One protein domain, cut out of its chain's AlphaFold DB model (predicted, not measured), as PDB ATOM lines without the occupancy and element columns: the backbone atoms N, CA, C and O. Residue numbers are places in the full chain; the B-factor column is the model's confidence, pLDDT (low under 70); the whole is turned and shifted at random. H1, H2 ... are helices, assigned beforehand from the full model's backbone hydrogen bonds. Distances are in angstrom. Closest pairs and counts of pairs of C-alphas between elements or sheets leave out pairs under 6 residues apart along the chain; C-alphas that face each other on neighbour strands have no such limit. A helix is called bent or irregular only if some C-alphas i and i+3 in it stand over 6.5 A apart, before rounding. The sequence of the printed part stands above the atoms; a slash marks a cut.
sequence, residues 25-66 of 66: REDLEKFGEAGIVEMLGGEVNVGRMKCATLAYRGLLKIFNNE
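This is residues 25 to 66 of the 66 residues of a protein of Microgenomates group bacterium GW2011_GWC1_44_37 (UniProt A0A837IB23). A flat, loosely closed U of helices: H1, the longest, makes one leg, residues 40 to 45 make the turn at one end, and H2 followed by H3 makes the other leg, which comes back beside H1. H3 runs almost exactly opposite to H1, while H2, next to the turn, is steeply tilted to H1, and contacts between the legs are few. The printed part has 42 residues with three named helices, in the order H1, H2, H3, and no named strand; the class is all helix. The whole is only just compact, close to loose, with a radius of gyration of the C-alphas of 10.9 A, and its C-alphas span 31 by 20 by 10 A.

H1 holds residues 25 to 39 and measures 18.3 A from first to last C-alpha; C-alpha 25 is at (69.993, 33.435, 79.971) and C-alpha 39 at (67.122, 29.590, 62.311). It is irregular: C-alphas 30 and 33 are 9.1 A apart. H2 holds residues 46 to 52 and measures 9.8 A; it too is irregular, with C-alphas 47 and 50 at 7.5 A. H3 holds residues 54 to 63, measures 15.3 A and ends with C-alpha 63 at (62.750, 33.108, 83.941).

H1 and H3 only just touch, with 3 pairs of C-alphas within 8 A; their closest C-alphas, those of Glu 33 and Tyr 56, are 7.5 A apart. H1 touches H3 with residues 32 to 36 alone. The two helices run opposite ways at a shallow tilt of 5 degrees. H1 and H2 are close but not clearly touching, the closest C-alphas being those of Ile 36 and Ala 52 at 6.9 A. They run opposite ways at a steep tilt of 50 degrees. H2 and H3 meet only through their link. Of the O i to N i+4 pairs, 8 of 11 are within hydrogen-bond range in H1, 4 of 6 in H3 and 1 of 3 in H2, where 3 of 4 O i to N i+3 pairs are within range.

The two C-alphas farthest apart, those of Gly 41 and Glu 66, are 32.6 A apart, and the first and last printed C-alphas, those of Arg 25 and Glu 66, are 17.3 A apart. The printed part has no cut and ends at residue 66, the chain's last residue. The link from H1 to H2, 6 residues, is short, and the link from H2 to H3, 1 residue, is tight. The mean pLDDT of the printed part is 92.3, and the model's confidence is low, under 70, at residues 65 to 66.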
ATOM      1  N   ARG A  25      71.104  32.481  80.133       92.81
ATOM      2  CA  ARG A  25      69.993  33.435  79.971       92.81
ATOM      3  C   ARG A  25      70.356  34.619  79.069       92.81
ATOM      4  O   ARG A  25      69.559  34.980  78.211       92.81
ATOM      5  N   GLU A  26      71.530  35.214  79.252       94.56
ATOM      6  CA  GLU A  26      71.963  36.376  78.468       94.56
ATOM      7  C   GLU A  26      72.146  36.016  76.990       94.56
ATOM      8  O   GLU A  26      71.775  36.790  76.110       94.56
ATOM      9  N   ASP A  27      72.680  34.826  76.706       95.31
ATOM     10  CA  ASP A  27      72.825  34.311  75.346       95.31
ATOM     11  C   ASP A  27      71.458  34.103  74.692       95.31
ATOM     12  O   ASP A  27      71.268  34.424  73.518       95.31
ATOM     13  N   LEU A  28      70.492  33.583  75.456       94.56
ATOM     14  CA  LEU A  28      69.125  33.387  74.991       94.56
ATOM     15  C   LEU A  28      68.435  34.727  74.685       94.56
ATOM     16  O   LEU A  28      67.797  34.857  73.643       94.56
ATOM     17  N   GLU A  29      68.589  35.727  75.554       93.56
ATOM     18  CA  GLU A  29      68.033  37.070  75.348       93.56
ATOM     19  C   GLU A  29      68.670  37.772  74.137       93.56
ATOM     20  O   GLU A  29      67.957  38.395  73.347       93.56
ATOM     21  N   LYS A  30      69.989  37.615  73.935       95.94
ATOM     22  CA  LYS A  30      70.707  38.118  72.748       95.94
ATOM     23  C   LYS A  30      70.296  37.405  71.462       95.94
ATOM     24  O   LYS A  30      70.262  38.040  70.411       95.94
ATOM     25  N   PHE A  31      69.997  36.107  71.528       95.75
ATOM     26  CA  PHE A  31      69.516  35.340  70.378       95.75
ATOM     27  C   PHE A  31      68.184  35.899  69.856       95.75
ATOM     28  O   PHE A  31      68.043  36.135  68.654       95.75
ATOM     29  N   GLY A  32      67.243  36.195  70.758       95.56
ATOM     30  CA  GLY A  32      66.059  36.984  70.431       95.56
ATOM     31  C   GLY A  32      65.103  36.342  69.417       95.56
ATOM     32  O   GLY A  32      65.266  35.214  68.952       95.56
ATOM     33  N   GLU A  33      64.070  37.096  69.037       95.56
ATOM     34  CA  GLU A  33      63.119  36.658  68.005       95.56
ATOM     35  C   GLU A  33      63.749  36.629  66.606       95.56
ATOM     36  O   GLU A  33      63.378  35.791  65.788       95.56
ATOM     37  N   ALA A  34      64.731  37.495  66.340       95.31
ATOM     38  CA  ALA A  34      65.456  37.511  65.071       95.31
ATOM     39  C   ALA A  34      66.258  36.218  64.858       95.31
ATOM     40  O   ALA A  34      66.212  35.650  63.771       95.31
ATOM     41  N   GLY A  35      66.915  35.697  65.902       96.44
ATOM     42  CA  GLY A  35      67.628  34.424  65.826       96.44
ATOM     43  C   GLY A  35      66.706  33.245  65.514       96.44
ATOM     44  O   GLY A  35      67.091  32.341  64.776       96.44
ATOM     45  N   ILE A  36      65.463  33.269  66.010       97.06
ATOM     46  CA  ILE A  36      64.447  32.262  65.664       97.06
ATOM     47  C   ILE A  36      64.093  32.322  64.177       97.06
ATOM     48  O   ILE A  36      63.983  31.280  63.534       97.06
ATOM     49  N   VAL A  37      63.893  33.526  63.636       96.44
ATOM     50  CA  VAL A  37      63.563  33.721  62.217       96.44
ATOM     51  C   VAL A  37      64.715  33.249  61.336       96.44
ATOM     52  O   VAL A  37      64.486  32.482  60.406       96.44
ATOM     53  N   GLU A  38      65.946  33.624  61.678       96.38
ATOM     54  CA  GLU A  38      67.148  33.192  60.961       96.38
ATOM     55  C   GLU A  38      67.306  31.666  60.989       96.38
ATOM     56  O   GLU A  38      67.530  31.035  59.961       96.38
ATOM     57  N   MET A  39      67.079  31.045  62.149       95.56
ATOM     58  CA  MET A  39      67.122  29.590  62.311       95.56
ATOM     59  C   MET A  39      66.096  28.864  61.426       95.56
ATOM     60  O   MET A  39      66.352  27.747  60.989       95.56
ATOM     61  N   LEU A  40      64.949  29.486  61.140       95.12
ATOM     62  CA  LEU A  40      63.919  28.945  60.246       95.12
ATOM     63  C   LEU A  40      64.186  29.224  58.755       95.12
ATOM     64  O   LEU A  40      63.370  28.831  57.921       95.12
ATOM     65  N   GLY A  41      65.304  29.873  58.418       93.00
ATOM     66  CA  GLY A  41      65.685  30.209  57.045       93.00
ATOM     67  C   GLY A  41      65.479  31.677  56.661       93.00
ATOM     68  O   GLY A  41      65.403  31.976  55.475       93.00
ATOM     69  N   GLY A  42      65.351  32.590  57.627       89.25
ATOM     70  CA  GLY A  42      65.397  34.045  57.412       89.25
ATOM     71  C   GLY A  42      64.095  34.687  56.915       89.25
ATOM     72  O   GLY A  42      63.857  35.866  57.170       89.25
ATOM     73  N   GLU A  43      63.198  33.928  56.283       87.69
ATOM     74  CA  GLU A  43      61.934  34.444  55.748       87.69
ATOM     75  C   GLU A  43      60.718  33.801  56.430       87.69
ATOM     76  O   GLU A  43      60.291  32.690  56.113       87.69
ATOM     77  N   VAL A  44      60.104  34.532  57.365       93.19
ATOM     78  CA  VAL A  44      58.833  34.149  57.992       93.19
ATOM     79  C   VAL A  44      57.792  35.226  57.712       93.19
ATOM     80  O   VAL A  44      57.988  36.401  58.007       93.19
ATOM     81  N   ASN A  45      56.640  34.822  57.173       93.75
ATOM     82  CA  ASN A  45      55.517  35.734  56.963       93.75
ATOM     83  C   ASN A  45      55.091  36.380  58.297       93.75
ATOM     84  O   ASN A  45      54.899  35.681  59.294       93.75
ATOM     85  N   VAL A  46      54.851  37.696  58.291       92.44
ATOM     86  CA  VAL A  46      54.410  38.487  59.455       92.44
ATOM     87  C   VAL A  46      53.221  37.844  60.189       92.44
ATOM     88  O   VAL A  46      53.210  37.771  61.418       92.44
ATOM     89  N   GLY A  47      52.254  37.277  59.457       95.81
ATOM     90  CA  GLY A  47      51.095  36.580  60.030       95.81
ATOM     91  C   GLY A  47      51.426  35.274  60.769       95.81
ATOM     92  O   GLY A  47      50.591  34.746  61.505       95.81
ATOM     93  N   ARG A  48      52.639  34.740  60.600       96.31
ATOM     94  CA  ARG A  48      53.147  33.522  61.252       96.31
ATOM     95  C   ARG A  48      54.225  33.795  62.299       96.31
ATOM     96  O   ARG A  48      54.656  32.846  62.952       96.31
ATOM     97  N   MET A  49      54.585  35.056  62.547       96.25
ATOM     98  CA  MET A  49      55.618  35.413  63.526       96.25
ATOM     99  C   MET A  49      55.333  34.867  64.923       96.25
ATOM    100  O   MET A  49      56.209  34.272  65.538       96.25
ATOM    101  N   LYS A  50      54.083  34.957  65.396       96.06
ATOM    102  CA  LYS A  50      53.700  34.393  66.702       96.06
ATOM    103  C   LYS A  50      53.884  32.876  66.773       96.06
ATOM    104  O   LYS A  50      54.161  32.367  67.848       96.06
ATOM    105  N   CYS A  51      53.710  32.159  65.660       97.19
ATOM    106  CA  CYS A  51      53.939  30.714  65.611       97.19
ATOM    107  C   CYS A  51      55.435  30.397  65.648       97.19
ATOM    108  O   CYS A  51      55.831  29.495  66.378       97.19
ATOM    109  N   ALA A  52      56.248  31.147  64.897       97.44
ATOM    110  CA  ALA A  52      57.699  30.995  64.891       97.44
ATOM    111  C   ALA A  52      58.299  31.259  66.280       97.44
ATOM    112  O   ALA A  52      59.067  30.449  66.785       97.44
ATOM    113  N   THR A  53      57.887  32.336  66.952       97.25
ATOM    114  CA  THR A  53      58.476  32.760  68.235       97.25
ATOM    115  C   THR A  53      57.802  32.158  69.472       97.25
ATOM    116  O   THR A  53      58.198  32.461  70.598       97.25
ATOM    117  N   LEU A  54      56.804  31.282  69.300       97.19
ATOM    118  CA  LEU A  54      55.995  30.753  70.404       97.19
ATOM    119  C   LEU A  54      56.839  30.039  71.466       97.19
ATOM    120  O   LEU A  54      56.715  30.332  72.656       97.19
ATOM    121  N   ALA A  55      57.701  29.115  71.036       96.69
ATOM    122  CA  ALA A  55      58.534  28.324  71.939       96.69
ATOM    123  C   ALA A  55      59.550  29.197  72.690       96.69
ATOM    124  O   ALA A  55      59.722  29.040  73.897       96.69
ATOM    125  N   TYR A  56      60.152  30.168  71.994       97.06
ATOM    126  CA  TYR A  56      61.087  31.132  72.575       97.06
ATOM    127  C   TYR A  56      60.435  31.974  73.675       97.06
ATOM    128  O   TYR A  56      60.936  32.043  74.794       97.06
ATOM    129  N   ARG A  57      59.258  32.545  73.399       95.44
ATOM    130  CA  ARG A  57      58.504  33.318  74.396       95.44
ATOM    131  C   ARG A  57      58.075  32.464  75.586       95.44
ATOM    132  O   ARG A  57      58.114  32.940  76.717       95.44
ATOM    133  N   GLY A  58      57.677  31.214  75.343       94.25
ATOM    134  CA  GLY A  58      57.367  30.255  76.403       94.25
ATOM    135  C   GLY A  58      58.564  29.995  77.319       94.25
ATOM    136  O   GLY A  58      58.407  30.001  78.535       94.25
ATOM    137  N   LEU A  59      59.760  29.845  76.744       93.25
ATOM    138  CA  LEU A  59      61.004  29.669  77.493       93.25
ATOM    139  C   LEU A  59      61.347  30.908  78.335       93.25
ATOM    140  O   LEU A  59      61.661  30.768  79.511       93.25
ATOM    141  N   LEU A  60      61.217  32.117  77.775       92.50
ATOM    142  CA  LEU A  60      61.469  33.361  78.516       92.50
ATOM    143  C   LEU A  60      60.563  33.523  79.743       92.50
ATOM    144  O   LEU A  60      61.008  34.028  80.771       92.50
ATOM    145  N   LYS A  61      59.309  33.062  79.666       92.56
ATOM    146  CA  LYS A  61      58.383  33.114  80.807       92.56
ATOM    147  C   LYS A  61      58.866  32.309  82.013       92.56
ATOM    148  O   LYS A  61      58.581  32.711  83.132       92.56
ATOM    149  N   ILE A  62      59.632  31.236  81.807       90.38
ATOM    150  CA  ILE A  62      60.192  30.430  82.906       90.38
ATOM    151  C   ILE A  62      61.118  31.276  83.791       90.38
ATOM    152  O   ILE A  62      61.170  31.084  85.000       90.38
ATOM    153  N   PHE A  63      61.827  32.243  83.206       86.69
ATOM    154  CA  PHE A  63      62.750  33.108  83.941       86.69
ATOM    155  C   PHE A  63      62.083  34.312  84.604       86.69
ATOM    156  O   PHE A  63      62.719  34.977  85.423       86.69
ATOM    157  N   ASN A  64      60.836  34.605  84.235       81.44
ATOM    158  CA  ASN A  64      60.135  35.812  84.652       81.44
ATOM    159  C   ASN A  64      58.995  35.547  85.646       81.44
ATOM    160  O   ASN A  64      58.301  36.507  85.936       81.44
ATOM    161  N   ASN A  65      58.833  34.307  86.147       58.56
ATOM    162  CA  ASN A  65      57.871  33.872  87.182       58.56
ATOM    163  C   ASN A  65      56.829  34.941  87.585       58.56
ATOM    164  O   ASN A  65      56.992  35.630  88.593       58.56
ATOM    165  N   GLU A  66      55.762  35.025  86.790       48.22
ATOM    166  CA  GLU A  66      54.439  35.507  87.204       48.22
ATOM    167  C   GLU A  66      53.480  34.315  87.228       48.22
ATOM    168  O   GLU A  66      53.488  33.538  86.238       48.22
TER     169      GLU A  66